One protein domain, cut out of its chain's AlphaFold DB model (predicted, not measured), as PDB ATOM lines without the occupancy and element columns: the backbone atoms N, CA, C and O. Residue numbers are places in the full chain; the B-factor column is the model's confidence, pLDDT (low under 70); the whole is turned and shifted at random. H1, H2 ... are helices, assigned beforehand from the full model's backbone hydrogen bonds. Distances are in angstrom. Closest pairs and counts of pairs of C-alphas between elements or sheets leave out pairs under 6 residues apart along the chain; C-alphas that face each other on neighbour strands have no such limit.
ATOM      1  N   ASP A  37      93.748   1.482   1.241       83.75
ATOM      2  CA  ASP A  37      92.677   1.870   2.179       83.75
ATOM      3  C   ASP A  37      93.189   2.228   3.592       83.75
ATOM      4  O   ASP A  37      92.535   2.929   4.362       83.75
ATOM      5  N   ARG A  38      94.385   1.745   3.963       87.69
ATOM      6  CA  ARG A  38      95.012   2.041   5.256       87.69
ATOM      7  C   ARG A  38      95.734   3.382   5.310       87.69
ATOM      8  O   ARG A  38      95.911   3.868   6.422       87.69
ATOM      9  N   VAL A  39      96.133   3.998   4.189       87.25
ATOM     10  CA  VAL A  39      96.715   5.356   4.236       87.25
ATOM     11  C   VAL A  39      95.687   6.414   4.644       87.25
ATOM     12  O   VAL A  39      96.069   7.433   5.211       87.25
ATOM     13  N   ALA A  40      94.399   6.123   4.451       87.12
ATOM     14  CA  ALA A  40      93.258   6.933   4.873       87.12
ATOM     15  C   ALA A  40      92.691   6.569   6.262       87.12
ATOM     16  O   ALA A  40      91.715   7.168   6.705       87.12
ATOM     17  N   SER A  41      93.264   5.573   6.952       86.56
ATOM     18  CA  SER A  41      92.707   5.034   8.200       86.56
ATOM     19  C   SER A  41      92.818   6.010   9.373       86.56
ATOM     20  O   SER A  41      93.871   6.612   9.577       86.56
ATOM     21  N   ASP A  42      91.777   6.084  10.205       85.56
ATOM     22  CA  ASP A  42      91.775   6.867  11.452       85.56
ATOM     23  C   ASP A  42      92.762   6.341  12.509       85.56
ATOM     24  O   ASP A  42      93.225   7.098  13.362       85.56
ATOM     25  N   ASP A  43      93.141   5.056  12.451       89.31
ATOM     26  CA  ASP A  43      94.199   4.525  13.311       89.31
ATOM     27  C   ASP A  43      95.581   4.971  12.815       89.31
ATOM     28  O   ASP A  43      96.123   4.449  11.834       89.31
ATOM     29  N   VAL A  44      96.191   5.887  13.568       86.31
ATOM     30  CA  VAL A  44      97.549   6.412  13.355       86.31
ATOM     31  C   VAL A  44      98.589   5.292  13.208       86.31
ATOM     32  O   VAL A  44      99.533   5.433  12.425       86.31
ATOM     33  N   SER A  45      98.434   4.164  13.914       85.44
ATOM     34  CA  SER A  45      99.355   3.020  13.839       85.44
ATOM     35  C   SER A  45      99.267   2.304  12.484       85.44
ATOM     36  O   SER A  45     100.283   2.143  11.790       85.44
ATOM     37  N   SER A  46      98.054   1.930  12.068       86.19
ATOM     38  CA  SER A  46      97.737   1.367  10.751       86.19
ATOM     39  C   SER A  46      98.203   2.290   9.622       86.19
ATOM     40  O   SER A  46      98.959   1.855   8.746       86.19
ATOM     41  N   ARG A  47      97.854   3.580   9.701       90.19
ATOM     42  CA  ARG A  47      98.190   4.612   8.712       90.19
ATOM     43  C   ARG A  47      99.693   4.824   8.559       90.19
ATOM     44  O   ARG A  47     100.230   4.732   7.456       90.19
ATOM     45  N   THR A  48     100.408   4.988   9.670       88.00
ATOM     46  CA  THR A  48     101.874   5.121   9.670       88.00
ATOM     47  C   THR A  48     102.563   3.857   9.142       88.00
ATOM     48  O   THR A  48     103.592   3.935   8.469       88.00
ATOM     49  N   THR A  49     102.002   2.674   9.407       89.19
ATOM     50  CA  THR A  49     102.525   1.396   8.893       89.19
ATOM     51  C   THR A  49     102.273   1.223   7.391       89.19
ATOM     52  O   THR A  49     103.104   0.628   6.697       89.19
ATOM     53  N   ALA A  50     101.162   1.751   6.872       87.50
ATOM     54  CA  ALA A  50     100.878   1.797   5.442       87.50
ATOM     55  C   ALA A  50     101.860   2.733   4.719       87.50
ATOM     56  O   ALA A  50     102.571   2.280   3.820       87.50
ATOM     57  N   TRP A  51     101.995   3.980   5.185       90.31
ATOM     58  CA  TRP A  51     102.932   4.958   4.619       90.31
ATOM     59  C   TRP A  51     104.381   4.467   4.621       90.31
ATOM     60  O   TRP A  51     105.024   4.487   3.577       90.31
ATOM     61  N   LYS A  52     104.879   3.892   5.726       89.94
ATOM     62  CA  LYS A  52     106.236   3.302   5.780       89.94
ATOM     63  C   LYS A  52     106.513   2.251   4.698       89.94
ATOM     64  O   LYS A  52     107.670   2.038   4.352       89.94
ATOM     65  N   TRP A  53     105.488   1.566   4.189       89.31
ATOM     66  CA  TRP A  53     105.646   0.575   3.121       89.31
ATOM     67  C   TRP A  53     105.597   1.196   1.721       89.31
ATOM     68  O   TRP A  53     106.351   0.769   0.847       89.31
ATOM     69  N   TRP A  54     104.758   2.216   1.527       88.19
ATOM     70  CA  TRP A  54     104.684   2.993   0.286       88.19
ATOM     71  C   TRP A  54     105.928   3.861   0.052       88.19
ATOM     72  O   TRP A  54     106.404   3.963  -1.075       88.19
ATOM     73  N   MET A  55     106.509   4.398   1.125       87.62
ATOM     74  CA  MET A  55     107.767   5.155   1.107       87.62
ATOM     75  C   MET A  55     109.010   4.264   0.939       87.62
ATOM     76  O   MET A  55     110.081   4.756   0.596       87.62
ATOM     77  N   ALA A  56     108.904   2.956   1.201       87.19
ATOM     78  CA  ALA A  56     110.028   2.038   1.042       87.19
ATOM     79  C   ALA A  56     110.297   1.750  -0.449       87.19
ATOM     80  O   ALA A  56     109.336   1.589  -1.211       87.19
ATOM     81  N   PRO A  57     111.571   1.597  -0.859       84.31
ATOM     82  CA  PRO A  57     111.923   1.337  -2.249       84.31
ATOM     83  C   PRO A  57     111.391  -0.013  -2.743       84.31
ATOM     84  O   PRO A  57     111.252  -0.973  -1.969       84.31
ATOM     85  N   ASP A  58     111.061  -0.052  -4.027       81.44
ATOM     86  CA  ASP A  58     110.657  -1.207  -4.825       81.44
ATOM     87  C   ASP A  58     111.878  -2.033  -5.309       81.44
ATOM     88  O   ASP A  58     112.937  -2.019  -4.680       81.44
ATOM     89  N   GLU A  59     111.727  -2.795  -6.399       79.25
ATOM     90  CA  GLU A  59     112.823  -3.545  -7.032       79.25
ATOM     91  C   GLU A  59     113.724  -2.665  -7.926       79.25
ATOM     92  O   GLU A  59     114.880  -3.020  -8.151       79.25
ATOM     93  N   THR A  60     113.238  -1.509  -8.397       76.31
ATOM     94  CA  THR A  60     114.020  -0.519  -9.161       76.31
ATOM     95  C   THR A  60     114.799   0.465  -8.277       76.31
ATOM     96  O   THR A  60     115.721   1.128  -8.754       76.31
ATOM     97  N   GLY A  61     114.485   0.521  -6.977       79.62
ATOM     98  CA  GLY A  61     115.089   1.421  -5.992       79.62
ATOM     99  C   GLY A  61     114.294   2.710  -5.750       79.62
ATOM    100  O   GLY A  61     114.720   3.539  -4.946       79.62
ATOM    101  N   ALA A  62     113.143   2.874  -6.402       82.62
ATOM    102  CA  ALA A  62     112.248   4.015  -6.272       82.62
ATOM    103  C   ALA A  62     111.143   3.754  -5.220       82.62
ATOM    104  O   ALA A  62     110.715   2.614  -5.032       82.62
ATOM    105  N   PRO A  63     110.637   4.776  -4.505       86.62
ATOM    106  CA  PRO A  63     109.499   4.609  -3.598       86.62
ATOM    107  C   PRO A  63     108.256   4.065  -4.317       86.62
ATOM    108  O   PRO A  63     107.806   4.641  -5.309       86.62
ATOM    109  N   ARG A  64     107.637   3.006  -3.769       86.62
ATOM    110  CA  ARG A  64     106.411   2.386  -4.324       86.62
ATOM    111  C   ARG A  64     105.251   3.373  -4.504       86.62
ATOM    112  O   ARG A  64     104.366   3.130  -5.316       86.62
ATOM    113  N   ALA A  65     105.234   4.458  -3.729       84.31
ATOM    114  CA  ALA A  65     104.230   5.515  -3.816       84.31
ATOM    115  C   ALA A  65     104.139   6.163  -5.211       84.31
ATOM    116  O   ALA A  65     103.055   6.593  -5.589       84.31
ATOM    117  N   ILE A  66     105.235   6.196  -5.983       84.81
ATOM    118  CA  ILE A  66     105.267   6.807  -7.323       84.81
ATOM    119  C   ILE A  66     104.341   6.058  -8.292       84.81
ATOM    120  O   ILE A  66     103.547   6.681  -8.987       84.81
ATOM    121  N   GLU A  67     104.400   4.723  -8.314       84.81
ATOM    122  CA  GLU A  67     103.587   3.899  -9.225       84.81
ATOM    123  C   GLU A  67     102.105   3.825  -8.822       84.81
ATOM    124  O   GLU A  67     101.251   3.507  -9.646       84.81
ATOM    125  N   ALA A  68     101.794   4.093  -7.550       86.19
ATOM    126  CA  ALA A  68     100.455   3.955  -6.978       86.19
ATOM    127  C   ALA A  68      99.778   5.296  -6.648       86.19
ATOM    128  O   ALA A  68      98.742   5.295  -5.977       86.19
ATOM    129  N   LEU A  69     100.348   6.420  -7.099       87.75
ATOM    130  CA  LEU A  69      99.953   7.772  -6.693       87.75
ATOM    131  C   LEU A  69      98.444   8.017  -6.848       87.75
ATOM    132  O   LEU A  69      97.793   8.387  -5.878       87.75
ATOM    133  N   ASP A  70      97.857   7.688  -8.001       88.00
ATOM    134  CA  ASP A  70      96.414   7.850  -8.252       88.00
ATOM    135  C   ASP A  70      95.535   7.092  -7.242       88.00
ATOM    136  O   ASP A  70      94.495   7.588  -6.808       88.00
ATOM    137  N   SER A  71      95.959   5.891  -6.834       87.88
ATOM    138  CA  SER A  71      95.217   5.062  -5.874       87.88
ATOM    139  C   SER A  71      95.375   5.560  -4.436       87.88
ATOM    140  O   SER A  71      94.422   5.513  -3.659       87.88
ATOM    141  N   LEU A  72      96.560   6.065  -4.083       88.81
ATOM    142  CA  LEU A  72      96.800   6.732  -2.801       88.81
ATOM    143  C   LEU A  72      95.965   8.011  -2.695       88.81
ATOM    144  O   LEU A  72      95.285   8.215  -1.692       88.81
ATOM    145  N   ASN A  73      95.947   8.818  -3.756       90.06
ATOM    146  CA  ASN A  73      95.183  10.058  -3.831       90.06
ATOM    147  C   ASN A  73      93.676   9.793  -3.706       90.06
ATOM    148  O   ASN A  73      93.014  10.458  -2.913       90.06
ATOM    149  N   ALA A  74      93.140   8.787  -4.410       88.56
ATOM    150  CA  ALA A  74      91.736   8.387  -4.283       88.56
ATOM    151  C   ALA A  74      91.365   8.008  -2.836       88.56
ATOM    152  O   ALA A  74      90.335   8.445  -2.331       88.56
ATOM    153  N   SER A  75      92.235   7.268  -2.139       87.88
ATOM    154  CA  SER A  75      92.019   6.926  -0.728       87.88
ATOM    155  C   SER A  75      92.080   8.159   0.186       87.88
ATOM    156  O   SER A  75      91.242   8.307   1.072       87.88
ATOM    157  N   LEU A  76      93.018   9.087  -0.046       89.56
ATOM    158  CA  LEU A  76      93.139  10.324   0.736       89.56
ATOM    159  C   LEU A  76      91.968  11.300   0.535       89.56
ATOM    160  O   LEU A  76      91.637  12.024   1.473       89.56
ATOM    161  N   VAL A  77      91.310  11.309  -0.634       86.88
ATOM    162  CA  VAL A  77      90.082  12.102  -0.855       86.88
ATOM    163  C   VAL A  77      88.981  11.701   0.133       86.88
ATOM    164  O   VAL A  77      88.294  12.580   0.652       86.88
ATOM    165  N   GLU A  78      88.844  10.404   0.425       83.31
ATOM    166  CA  GLU A  78      87.804   9.845   1.304       83.31
ATOM    167  C   GLU A  78      88.235   9.716   2.781       83.31
ATOM    168  O   GLU A  78      87.389   9.531   3.656       83.31
ATOM    169  N   GLY A  79      89.536   9.823   3.078       83.06
ATOM    170  CA  GLY A  79      90.090   9.702   4.433       83.06
ATOM    171  C   GLY A  79      89.786  10.882   5.362       83.06
ATOM    172  O   GLY A  79      89.296  11.924   4.929       83.06
ATOM    173  N   SER A  80      90.111  10.749   6.651       87.50
ATOM    174  CA  SER A  80      89.985  11.831   7.643       87.50
ATOM    175  C   SER A  80      91.039  12.934   7.477       87.50
ATOM    176  O   SER A  80      92.052  12.761   6.803       87.50
ATOM    177  N   ASP A  81      90.809  14.091   8.101       86.69
ATOM    178  CA  ASP A  81      91.667  15.277   7.956       86.69
ATOM    179  C   ASP A  81      93.105  15.034   8.446       86.69
ATOM    180  O   ASP A  81      94.064  15.390   7.764       86.69
ATOM    181  N   ASP A  82      93.279  14.323   9.565       85.06
ATOM    182  CA  ASP A  82      94.603  13.902  10.046       85.06
ATOM    183  C   ASP A  82      95.273  12.874   9.116       85.06
ATOM    184  O   ASP A  82      96.502  12.752   9.101       85.06
ATOM    185  N   ALA A  83      94.489  12.101   8.355       87.06
ATOM    186  CA  ALA A  83      95.024  11.193   7.346       87.06
ATOM    187  C   ALA A  83      95.489  11.951   6.098       87.06
ATOM    188  O   ALA A  83      96.554  11.637   5.566       87.06
ATOM    189  N   LEU A  84      94.743  12.984   5.694       89.50
ATOM    190  CA  LEU A  84      95.115  13.901   4.621       89.50
ATOM    191  C   LEU A  84      96.387  14.689   4.964       89.50
ATOM    192  O   LEU A  84      97.324  14.659   4.175       89.50
ATOM    193  N   LEU A  85      96.473  15.299   6.152       86.94
ATOM    194  CA  LEU A  85      97.669  16.027   6.607       86.94
ATOM    195  C   LEU A  85      98.907  15.116   6.686       86.94
ATOM    196  O   LEU A  85      99.987  15.483   6.224       86.94
ATOM    197  N   GLN A  86      98.764  13.890   7.208       87.94
ATOM    198  CA  GLN A  86      99.875  12.932   7.209       87.94
ATOM    199  C   GLN A  86     100.247  12.482   5.786       87.94
ATOM    200  O   GLN A  86     101.428  12.305   5.496       87.94
ATOM    201  N   GLY A  87      99.270  12.285   4.897       88.25
ATOM    202  CA  GLY A  87      99.523  11.940   3.496       88.25
ATOM    203  C   GLY A  87     100.252  13.048   2.738       88.25
ATOM    204  O   GLY A  87     101.207  12.757   2.018       88.25
ATOM    205  N   ALA A  88      99.861  14.303   2.973       87.12
ATOM    206  CA  ALA A  88     100.492  15.495   2.419       87.12
ATOM    207  C   ALA A  88     101.984  15.561   2.775       87.12
ATOM    208  O   ALA A  88     102.823  15.587   1.877       87.12
ATOM    209  N   ASP A  89     102.327  15.469   4.064       87.31
ATOM    210  CA  ASP A  89     103.717  15.448   4.546       87.31
ATOM    211  C   ASP A  89     104.548  14.315   3.911       87.31
ATOM    212  O   ASP A  89     105.680  14.525   3.469       87.31
ATOM    213  N   GLN A  90     103.996  13.098   3.821       89.19
ATOM    214  CA  GLN A  90     104.728  11.967   3.239       89.19
ATOM    215  C   GLN A  90     104.954  12.128   1.728       89.19
ATOM    216  O   GLN A  90     106.045  11.821   1.245       89.19
ATOM    217  N   LEU A  91     103.969  12.639   0.983       87.25
ATOM    218  CA  LEU A  91     104.088  12.880  -0.459       87.25
ATOM    219  C   LEU A  91     104.958  14.107  -0.775       87.25
ATOM    220  O   LEU A  91     105.717  14.077  -1.746       87.25
ATOM    221  N   HIS A  92     104.928  15.148   0.062       84.94
ATOM    222  CA  HIS A  92     105.767  16.339  -0.085       84.94
ATOM    223  C   HIS A  92     107.254  15.983   0.051       84.94
ATOM    224  O   HIS A  92     108.062  16.370  -0.792       84.94
ATOM    225  N   ARG A  93     107.615  15.108   1.001       84.00
ATOM    226  CA  ARG A  93     108.985  14.564   1.144       84.00
ATOM    227  C   ARG A  93     109.490  13.770  -0.068       84.00
ATOM    228  O   ARG A  93     110.692  13.527  -0.158       84.00
ATOM    229  N   LEU A  94     108.606  13.344  -0.974       80.56
ATOM    230  CA  LEU A  94     108.968  12.704  -2.244       80.56
ATOM    231  C   LEU A  94     108.975  13.675  -3.438       80.56
ATOM    232  O   LEU A  94     109.266  13.245  -4.553       80.56
ATOM    233  N   GLY A  95     108.631  14.952  -3.241       82.38
ATOM    234  CA  GLY A  95     108.380  15.896  -4.335       82.38
ATOM    235  C   GLY A  95     107.115  15.569  -5.142       82.38
ATOM    236  O   GLY A  95     106.998  15.977  -6.294       82.38
ATOM    237  N   LEU A  96     106.179  14.803  -4.562       83.31
ATOM    238  CA  LEU A  96     104.938  14.350  -5.205       83.31
ATOM    239  C   LEU A  96     103.697  15.122  -4.736       83.31
ATOM    240  O   LEU A  96     102.586  14.752  -5.106       83.31
ATOM    241  N   TRP A  97     103.854  16.164  -3.920       85.88
ATOM    242  CA  TRP A  97     102.749  16.977  -3.406       85.88
ATOM    243  C   TRP A  97     102.743  18.369  -4.032       85.88
ATOM    244  O   TRP A  97     103.780  19.026  -4.066       85.88
ATOM    245  N   GLY A  98     101.585  18.806  -4.522       79.75
ATOM    246  CA  GLY A  98     101.409  20.083  -5.212       79.75
ATOM    247  C   GLY A  98     100.384  19.986  -6.343       79.75
ATOM    248  O   GLY A  98     100.029  18.900  -6.795       79.75
ATOM    249  N   TRP A  99      99.901  21.126  -6.829       76.81
ATOM    250  CA  TRP A  99      98.808  21.188  -7.812       76.81
ATOM    251  C   TRP A  99      99.094  20.514  -9.158       76.81
ATOM    252  O   TRP A  99      98.168  20.117  -9.857       76.81
ATOM    253  N   THR A 100     100.365  20.367  -9.527       77.81
ATOM    254  CA  THR A 100     100.791  19.701 -10.769       77.81
ATOM    255  C   THR A 100     100.834  18.175 -10.659       77.81
ATOM    256  O   THR A 100     100.894  17.496 -11.683       77.81
ATOM    257  N   THR A 101     100.815  17.630  -9.441       79.94
ATOM    258  CA  THR A 101     100.968  16.195  -9.138       79.94
ATOM    259  C   THR A 101      99.768  15.600  -8.396       79.94
ATOM    260  O   THR A 101      99.686  14.382  -8.248       79.94
ATOM    261  N   GLN A 102      98.829  16.437  -7.945       85.62
ATOM    262  CA  GLN A 102      97.705  16.055  -7.091       85.62
ATOM    263  C   GLN A 102      96.345  16.485  -7.666       85.62
ATOM    264  O   GLN A 102      96.250  17.525  -8.320       85.62
ATOM    265  N   PRO A 103      95.251  15.744  -7.396       85.19
ATOM    266  CA  PRO A 103      93.911  16.156  -7.803       85.19
ATOM    267  C   PRO A 103      93.509  17.494  -7.167       85.19
ATOM    268  O   PRO A 103      93.645  17.672  -5.955       85.19
ATOM    269  N   HIS A 104      92.912  18.402  -7.947       76.62
ATOM    270  CA  HIS A 104      92.500  19.733  -7.468       76.62
ATOM    271  C   HIS A 104      91.616  19.672  -6.207       76.62
ATOM    272  O   HIS A 104      91.773  20.491  -5.304       76.62
ATOM    273  N   ALA A 105      90.711  18.691  -6.110       80.44
ATOM    274  CA  ALA A 105      89.848  18.509  -4.940       80.44
ATOM    275  C   ALA A 105      90.634  18.171  -3.656       80.44
ATOM    276  O   ALA A 105      90.283  18.646  -2.577       80.44
ATOM    277  N   LEU A 106      91.722  17.402  -3.779       84.38
ATOM    278  CA  LEU A 106      92.604  17.048  -2.667       84.38
ATOM    279  C   LEU A 106      93.365  18.285  -2.167       84.38
ATOM    280  O   LEU A 106      93.393  18.557  -0.968       84.38
ATOM    281  N   MET A 107      93.899  19.076  -3.102       83.75
ATOM    282  CA  MET A 107      94.612  20.321  -2.805       83.75
ATOM    283  C   MET A 107      93.695  21.389  -2.203       83.75
ATOM    284  O   MET A 107      94.063  22.025  -1.219       83.75
ATOM    285  N   THR A 108      92.467  21.522  -2.722       77.88
ATOM    286  CA  THR A 108      91.426  22.400  -2.156       77.88
ATOM    287  C   THR A 108      91.145  22.042  -0.697       77.88
ATOM    288  O   THR A 108      91.173  22.912   0.171       77.88
ATOM    289  N   ARG A 109      90.908  20.754  -0.409       82.38
ATOM    290  CA  ARG A 109      90.617  20.275   0.948       82.38
ATOM    291  C   ARG A 109      91.807  20.472   1.889       82.38
ATOM    292  O   ARG A 109      91.616  20.890   3.025       82.38
ATOM    293  N   HIS A 110      93.028  20.216   1.423       84.94
ATOM    294  CA  HIS A 110      94.232  20.443   2.222       84.94
ATOM    295  C   HIS A 110      94.391  21.924   2.595       84.94
ATOM    296  O   HIS A 110      94.540  22.248   3.770       84.94
ATOM    297  N   LEU A 111      94.247  22.826   1.620       73.19
ATOM    298  CA  LEU A 111      94.320  24.270   1.835       73.19
ATOM    299  C   LEU A 111      93.237  24.776   2.814       73.19
ATOM    300  O   LEU A 111      93.529  25.604   3.674       73.19
ATOM    301  N   GLN A 112      92.011  24.239   2.740       71.56
ATOM    302  CA  GLN A 112      90.934  24.525   3.705       71.56
ATOM    303  C   GLN A 112      91.304  24.132   5.143       71.56
ATOM    304  O   GLN A 112      91.055  24.902   6.070       71.56
ATOM    305  N   LEU A 113      91.906  22.955   5.338       74.06
ATOM    306  CA  LEU A 113      92.273  22.456   6.666       74.06
ATOM    307  C   LEU A 113      93.396  23.263   7.309       74.06
ATOM    308  O   LEU A 113      93.308  23.582   8.494       74.06
ATOM    309  N   LEU A 114      94.424  23.606   6.536       69.38
ATOM    310  CA  LEU A 114      95.544  24.410   7.018       69.38
ATOM    311  C   LEU A 114      95.079  25.816   7.440       69.38
ATOM    312  O   LEU A 114      95.378  26.268   8.545       69.38
ATOM    313  N   ALA A 115      94.251  26.457   6.607       61.84
ATOM    314  CA  ALA A 115      93.642  27.747   6.919       61.84
ATOM    315  C   ALA A 115      92.762  27.703   8.181       61.84
ATOM    316  O   ALA A 115      92.865  28.576   9.042       61.84
ATOM    317  N   TRP A 116      91.922  26.672   8.323       66.62
ATOM    318  CA  TRP A 116      91.043  26.522   9.486       66.62
ATOM    319  C   TRP A 116      91.809  26.244  10.786       66.62
ATOM    320  O   TRP A 116      91.445  26.770  11.835       66.62
ATOM    321  N   ARG A 117      92.886  25.446  10.728       59.16
ATOM    322  CA  ARG A 117      93.704  25.119  11.906       59.16
ATOM    323  C   ARG A 117      94.511  26.310  12.415       59.16
ATOM    324  O   ARG A 117      94.739  26.377  13.620       59.16
ATOM    325  N   SER A 118      94.912  27.236  11.533       51.41
ATOM    326  CA  SER A 118      95.565  28.506  11.906       51.41
ATOM    327  C   SER A 118      96.769  28.336  12.855       51.41
ATOM    328  O   SER A 118      97.057  29.177  13.703       51.41
ATOM    329  N   HIS A 119      97.475  27.212  12.741       57.19
ATOM    330  CA  HIS A 119      98.703  26.951  13.480       57.19
ATOM    331  C   HIS A 119      99.898  27.455  12.655       57.19
ATOM    332  O   HIS A 119      99.875  27.374  11.433       57.19
ATOM    333  N   VAL A 120     100.945  27.974  13.304       47.44
ATOM    334  CA  VAL A 120     102.022  28.732  12.626       47.44
ATOM    335  C   VAL A 120     102.702  27.949  11.495       47.44
ATOM    336  O   VAL A 120     103.018  28.535  10.466       47.44
ATOM    337  N   LEU A 121     102.888  26.634  11.654       50.19
ATOM    338  CA  LEU A 121     103.441  25.774  10.594       50.19
ATOM    339  C   LEU A 121     102.428  25.537   9.462       50.19
ATOM    340  O   LEU A 121     102.777  25.625   8.290       50.19
ATOM    341  N   ASP A 122     101.165  25.306   9.818       64.31
ATOM    342  CA  ASP A 122     100.070  25.063   8.880       64.31
ATOM    343  C   ASP A 122      99.842  26.300   7.973       64.31
ATOM    344  O   ASP A 122      99.488  26.171   6.804       64.31
ATOM    345  N   VAL A 123     100.102  27.508   8.488       58.78
ATOM    346  CA  VAL A 123     100.024  28.781   7.751       58.78
ATOM    347  C   VAL A 123     101.070  28.895   6.635       58.78
ATOM    348  O   VAL A 123     100.738  29.390   5.557       58.78
ATOM    349  N   GLU A 124     102.317  28.464   6.858       62.09
ATOM    350  CA  GLU A 124     103.362  28.548   5.825       62.09
ATOM    351  C   GLU A 124     103.073  27.591   4.664       62.09
ATOM    352  O   GLU A 124     103.094  28.016   3.506       62.09
ATOM    353  N   ASP A 125     102.683  26.353   4.980       66.62
ATOM    354  CA  ASP A 125     102.237  25.361   3.998       66.62
ATOM    355  C   ASP A 125     101.014  25.872   3.211       66.62
ATOM    356  O   ASP A 125     100.927  25.707   1.994       66.62
ATOM    357  N   ALA A 126     100.063  26.543   3.874       67.31
ATOM    358  CA  ALA A 126      98.891  27.109   3.204       67.31
ATOM    359  C   ALA A 126      99.264  28.226   2.216       67.31
ATOM    360  O   ALA A 126      98.674  28.328   1.141       67.31
ATOM    361  N   ILE A 127     100.255  29.047   2.568       63.44
ATOM    362  CA  ILE A 127     100.782  30.115   1.715       63.44
ATOM    363  C   ILE A 127     101.489  29.533   0.481       63.44
ATOM    364  O   ILE A 127     101.145  29.927  -0.633       63.44
ATOM    365  N   GLU A 128     102.381  28.548   0.638       72.62
ATOM    366  CA  GLU A 128     103.049  27.874  -0.494       72.62
ATOM    367  C   GLU A 128     102.029  27.243  -1.462       72.62
ATOM    368  O   GLU A 128     102.169  27.305  -2.690       72.62
ATOM    369  N   LEU A 129     100.938  26.690  -0.925       71.19
ATOM    370  CA  LEU A 129      99.857  26.133  -1.733       71.19
ATOM    371  C   LEU A 129      99.032  27.186  -2.476       71.19
ATOM    372  O   LEU A 129      98.509  26.867  -3.539       71.19
ATOM    373  N   VAL A 130      98.917  28.420  -1.987       65.31
ATOM    374  CA  VAL A 130      98.276  29.499  -2.759       65.31
ATOM    375  C   VAL A 130      99.228  30.040  -3.827       65.31
ATOM    376  O   VAL A 130      98.794  30.254  -4.955       65.31
ATOM    377  N   GLU A 131     100.524  30.193  -3.531       63.25
ATOM    378  CA  GLU A 131     101.528  30.634  -4.520       63.25
ATOM    379  C   GLU A 131     101.633  29.683  -5.720       63.25
ATOM    380  O   GLU A 131     101.817  30.121  -6.855       63.25
ATOM    381  N   THR A 132     101.495  28.378  -5.476       67.00
ATOM    382  CA  THR A 132     101.615  27.328  -6.500       67.00
ATOM    383  C   THR A 132     100.285  26.917  -7.143       67.00
ATOM    384  O   THR A 132     100.280  26.039  -8.012       67.00
ATOM    385  N   ALA A 133      99.158  27.520  -6.748       61.66
ATOM    386  CA  ALA A 133      97.847  27.193  -7.305       61.66
ATOM    387  C   ALA A 133      97.745  27.601  -8.790       61.66
ATOM    388  O   ALA A 133      98.191  28.684  -9.175       61.66
ATOM    389  N   PRO A 134      97.143  26.773  -9.661       59.94
ATOM    390  CA  PRO A 134      97.050  27.083 -11.079       59.94
ATOM    391  C   PRO A 134      96.007  28.185 -11.321       59.94
ATOM    392  O   PRO A 134      95.028  28.314 -10.584       59.94
ATOM    393  N   LEU A 135      96.213  28.989 -12.367       50.97
ATOM    394  CA  LEU A 135      95.385  30.166 -12.682       50.97
ATOM    395  C   LEU A 135      93.935  29.831 -13.086       50.97
ATOM    396  O   LEU A 135      93.097  30.725 -13.167       50.97
ATOM    397  N   ASP A 136      93.644  28.563 -13.376       53.62
ATOM    398  CA  ASP A 136      92.308  28.044 -13.679       53.62
ATOM    399  C   ASP A 136      91.610  27.404 -12.461       53.62
ATOM    400  O   ASP A 136      90.460  26.965 -12.574       53.62
ATOM    401  N   ALA A 137      92.258  27.382 -11.288       51.03
ATOM    402  CA  ALA A 137      91.613  27.000 -10.037       51.03
ATOM    403  C   ALA A 137      90.433  27.938  -9.735       51.03
ATOM    404  O   ALA A 137      90.505  29.154  -9.928       51.03
ATOM    405  N   SER A 138      89.317  27.376  -9.261       50.62
ATOM    406  CA  SER A 138      88.117  28.174  -9.012       50.62
ATOM    407  C   SER A 138      88.346  29.176  -7.877       50.62
ATOM    408  O   SER A 138      89.078  28.919  -6.918       50.62
ATOM    409  N   THR A 139      87.663  30.320  -7.946       47.00
ATOM    410  CA  THR A 139      87.709  31.331  -6.883       47.00
ATOM    411  C   THR A 139      87.292  30.740  -5.532       47.00
ATOM    412  O   THR A 139      87.893  31.064  -4.516       47.00
ATOM    413  N   GLU A 140      86.335  29.809  -5.510       49.91
ATOM    414  CA  GLU A 140      85.924  29.091  -4.295       49.91
ATOM    415  C   GLU A 140      87.041  28.199  -3.720       49.91
ATOM    416  O   GLU A 140      87.155  28.080  -2.499       49.91
ATOM    417  N   THR A 141      87.891  27.613  -4.570       54.31
ATOM    418  CA  THR A 141      89.016  26.758  -4.161       54.31
ATOM    419  C   THR A 141      90.135  27.543  -3.479       54.31
ATOM    420  O   THR A 141      90.692  27.052  -2.499       54.31
ATOM    421  N   VAL A 142      90.469  28.743  -3.973       50.84
ATOM    422  CA  VAL A 142      91.630  29.517  -3.487       50.84
ATOM    423  C   VAL A 142      91.230  30.661  -2.552       50.84
ATOM    424  O   VAL A 142      91.887  30.869  -1.536       50.84
ATOM    425  N   ALA A 143      90.139  31.385  -2.824       49.22
ATOM    426  CA  ALA A 143      89.744  32.534  -2.005       49.22
ATOM    427  C   ALA A 143      89.102  32.120  -0.671       49.22
ATOM    428  O   ALA A 143      89.428  32.708   0.357       49.22
ATOM    429  N   THR A 144      88.234  31.100  -0.651       52.91
ATOM    430  CA  THR A 144      87.516  30.682   0.574       52.91
ATOM    431  C   THR A 144      88.449  30.271   1.721       52.91
ATOM    432  O   THR A 144      88.228  30.735   2.837       52.91
ATOM    433  N   PRO A 145      89.506  29.460   1.503       50.88
ATOM    434  CA  PRO A 145      90.476  29.162   2.558       50.88
ATOM    435  C   PRO A 145      91.283  30.397   2.957       50.88
ATOM    436  O   PRO A 145      91.526  30.641   4.135       50.88
ATOM    437  N   VAL A 146      91.657  31.212   1.969       51.00
ATOM    438  CA  VAL A 146      92.425  32.438   2.181       51.00
ATOM    439  C   VAL A 146      91.671  33.427   3.079       51.00
ATOM    440  O   VAL A 146      92.316  34.069   3.897       51.00
ATOM    441  N   LEU A 147      90.330  33.475   3.061       48.75
ATOM    442  CA  LEU A 147      89.534  34.231   4.048       48.75
ATOM    443  C   LEU A 147      89.858  33.861   5.509       48.75
ATOM    444  O   LEU A 147      89.943  34.758   6.346       48.75
ATOM    445  N   GLY A 148      90.109  32.584   5.814       50.09
ATOM    446  CA  GLY A 148      90.510  32.143   7.156       50.09
ATOM    447  C   GLY A 148      91.897  32.653   7.563       50.09
ATOM    448  O   GLY A 148      92.065  33.193   8.652       50.09
ATOM    449  N   LEU A 149      92.870  32.575   6.649       50.16
ATOM    450  CA  LEU A 149      94.243  33.064   6.858       50.16
ATOM    451  C   LEU A 149      94.335  34.598   6.999       50.16
ATOM    452  O   LEU A 149      95.301  35.118   7.549       50.16
ATOM    453  N   LEU A 150      93.338  35.334   6.509       45.16
ATOM    454  CA  LEU A 150      93.259  36.798   6.610       45.16
ATOM    455  C   LEU A 150      92.573  37.274   7.883       45.16
ATOM    456  O   LEU A 150      92.912  38.333   8.398       45.16
ATOM    457  N   ALA A 151      91.623  36.482   8.378       42.12
ATOM    458  CA  ALA A 151      91.024  36.648   9.696       42.12
ATOM    459  C   ALA A 151      91.958  36.167  10.829       42.12
ATOM    460  O   ALA A 151      91.580  36.191  11.999       42.12
ATOM    461  N   HIS A 152      93.174  35.723  10.493       46.19
ATOM    462  CA  HIS A 152      94.181  35.296  11.450       46.19
ATOM    463  C   HIS A 152      94.621  36.463  12.348       46.19
ATOM    464  O   HIS A 152      94.960  37.542  11.868       46.19
ATOM    465  N   GLY A 153      94.670  36.234  13.665       36.31
ATOM    466  CA  GLY A 153      94.970  37.273  14.662       36.31
ATOM    467  C   GLY A 153      96.408  37.815  14.652       36.31
ATOM    468  O   GLY A 153      96.704  38.746  15.395       36.31
ATOM    469  N   ASP A 154      97.292  37.247  13.826       43.34
ATOM    470  CA  ASP A 154      98.639  37.765  13.560       43.34
ATOM    471  C   ASP A 154      98.640  38.618  12.270       43.34
ATOM    472  O   ASP A 154      98.461  38.066  11.175       43.34
ATOM    473  N   PRO A 155      98.894  39.941  12.359       39.62
ATOM    474  CA  PRO A 155      98.964  40.829  11.199       39.62
ATOM    475  C   PRO A 155     100.022  40.437  10.156       39.62
ATOM    476  O   PRO A 155      99.852  40.753   8.977       39.62
ATOM    477  N   ALA A 156     101.104  39.753  10.548       41.91
ATOM    478  CA  ALA A 156     102.136  39.297   9.618       41.91
ATOM    479  C   ALA A 156     101.621  38.159   8.722       41.91
ATOM    480  O   ALA A 156     101.880  38.152   7.516       41.91
ATOM    481  N   VAL A 157     100.827  37.243   9.289       46.75
ATOM    482  CA  VAL A 157     100.153  36.163   8.551       46.75
ATOM    483  C   VAL A 157      99.118  36.733   7.590       46.75
ATOM    484  O   VAL A 157      99.130  36.387   6.404       46.75
ATOM    485  N   ALA A 158      98.285  37.664   8.066       42.53
ATOM    486  CA  ALA A 158      97.307  38.339   7.225       42.53
ATOM    487  C   ALA A 158      97.992  39.052   6.043       42.53
ATOM    488  O   ALA A 158      97.584  38.832   4.905       42.53
ATOM    489  N   ARG A 159      99.081  39.808   6.283       43.00
ATOM    490  CA  ARG A 159      99.872  40.527   5.257       43.00
ATOM    491  C   ARG A 159     100.609  39.599   4.277       43.00
ATOM    492  O   ARG A 159     100.675  39.898   3.086       43.00
ATOM    493  N   ARG A 160     101.164  38.470   4.730       48.47
ATOM    494  CA  ARG A 160     101.845  37.511   3.835       48.47
ATOM    495  C   ARG A 160     100.839  36.803   2.931       48.47
ATOM    496  O   ARG A 160     101.012  36.806   1.718       48.47
ATOM    497  N   THR A 161      99.729  36.335   3.501       48.97
ATOM    498  CA  THR A 161      98.573  35.819   2.746       48.97
ATOM    499  C   THR A 161      98.070  36.849   1.728       48.97
ATOM    500  O   THR A 161      97.711  36.505   0.596       48.97
ATOM    501  N   LEU A 162      98.074  38.130   2.116       46.28
ATOM    502  CA  LEU A 162      97.809  39.287   1.264       46.28
ATOM    503  C   LEU A 162      98.701  39.263   0.007       46.28
ATOM    504  O   LEU A 162      98.221  38.953  -1.087       46.28
ATOM    505  N   ARG A 163     100.010  39.428   0.160       46.44
ATOM    506  CA  ARG A 163     100.960  39.459  -0.965       46.44
ATOM    507  C   ARG A 163     100.947  38.168  -1.814       46.44
ATOM    508  O   ARG A 163     101.120  38.225  -3.030       46.44
ATOM    509  N   THR A 164     100.642  37.018  -1.217       49.91
ATOM    510  CA  THR A 164     100.557  35.716  -1.901       49.91
ATOM    511  C   THR A 164      99.378  35.590  -2.878       49.91
ATOM    512  O   THR A 164      99.588  35.221  -4.033       49.91
ATOM    513  N   LEU A 165      98.142  35.943  -2.489       49.38
ATOM    514  CA  LEU A 165      97.004  35.916  -3.437       49.38
ATOM    515  C   LEU A 165      97.185  36.950  -4.567       49.38
ATOM    516  O   LEU A 165      96.605  36.789  -5.636       49.38
ATOM    517  N   ALA A 166      97.985  37.998  -4.325       45.66
ATOM    518  CA  ALA A 166      98.384  38.976  -5.333       45.66
ATOM    519  C   ALA A 166      99.257  38.306  -6.396       45.66
ATOM    520  O   ALA A 166      98.840  38.189  -7.542       45.66
ATOM    521  N   ALA A 167     100.391  37.725  -6.006       45.91
ATOM    522  CA  ALA A 167     101.217  36.967  -6.941       45.91
ATOM    523  C   ALA A 167     100.415  35.883  -7.698       45.91
ATOM    524  O   ALA A 167     100.553  35.766  -8.919       45.91
ATOM    525  N   TRP A 168      99.530  35.154  -7.001       48.78
ATOM    526  CA  TRP A 168      98.685  34.115  -7.599       48.78
ATOM    527  C   TRP A 168      97.736  34.638  -8.681       48.78
ATOM    528  O   TRP A 168      97.683  34.073  -9.767       48.78
ATOM    529  N   ALA A 169      96.997  35.721  -8.434       46.47
ATOM    530  CA  ALA A 169      95.937  36.165  -9.341       46.47
ATOM    531  C   ALA A 169      96.456  36.852 -10.636       46.47
ATOM    532  O   ALA A 169      95.682  37.435 -11.393       46.47
ATOM    533  N   GLY A 170      97.761  36.740 -10.926       39.53
ATOM    534  CA  GLY A 170      98.437  37.317 -12.097       39.53
ATOM    535  C   GLY A 170      98.955  38.737 -11.869       39.53
ATOM    536  O   GLY A 170      99.310  39.437 -12.817       39.53
TER     537      GLY A 170
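Overview. This is residues 37 to 170 of the 417 residues of an uncharacterized protein of Phycisphaerae bacterium (UniProt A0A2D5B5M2). Seven helices stack along one elongated body in two layers, with H2, H4 and H6 along one side and H1, H3, H5 and H7 along the other; the chain steps back and forth between the layers. H4 to H7 form an up-and-down bundle, each helix running against the one before it, and the row of H1, H3, H5 and H7 is open between H3 and H5. The printed part has 134 residues with seven named helices, H1 to H7 in order, and no named strand; the class is all helix. By its radius of gyration of the C-alphas, 15.5 A, it is compact, with spans of 47 by 29 by 22 A.

Along the chain. H1 is residues 44 to 54, 15.3 A long, and begins at C-alpha 44, (97.549, 6.412, 13.355). H2 is residues 69 to 78, 14.7 A, and H3 residues 81 to 92, 16.3 A. H4 is residues 104 to 117, 20.1 A, with C-alpha 104 at (92.500, 19.733, -7.468). H5 is residues 120 to 131, 17.3 A, and H6 residues 139 to 150, 15.6 A. H7 is residues 155 to 168, 20.0 A, and ends at C-alpha 168, (98.685, 34.115, -7.599).

Arrangement. H1 and H3 only just touch, with 3 pairs of C-alphas within 8 A, the closest being Trp 51 and Gln 90 at 7.4 A; H1 and H2 are apart. H2 and H3 form a hairpin at a shallow tilt of 20 degrees, with closest C-alphas Leu 76 and Leu 84 at 5.6 A. H4 is the hub, touching four helices. It touches H3 with residues 110 to 113 alone, at a steep tilt of 66 degrees; the closest C-alphas are Leu 84 and His 110, 7.0 A. It touches H2 with residues 105 to 106 alone, Val 77 and Leu 106 having the closest C-alphas, 5.8 A. H4 and H5 form a hairpin, with closest C-alphas Leu 114 and Asp 122 at 4.9 A. H4 and H6 run the same way at a shallow tilt of 16 degrees, with closest C-alphas Gln 112 and Pro 145 at 4.8 A. H6 and H7 form a hairpin, with closest C-alphas Leu 150 and Ala 158 at 4.4 A. H5 and H7 touch, with closest C-alphas Glu 131 and Trp 168 at 5.4 A. Every O i to N i+4 pair is within hydrogen-bond range in H3, H4 and H7, against 6 of 7 in H1, 5 of 6 in H2, 7 of 8 in H5 and 4 of 8 in H6.

Size, cuts and confidence. The C-alphas farthest apart, those of Glu 59 and Pro 155, are 49.9 A apart. The printed part has no cut. The links H1 to H2 and H3 to H4 are long. Mean pLDDT of the printed part is 71.2, and residues 114 to 127 and 130 to 170 are under 70.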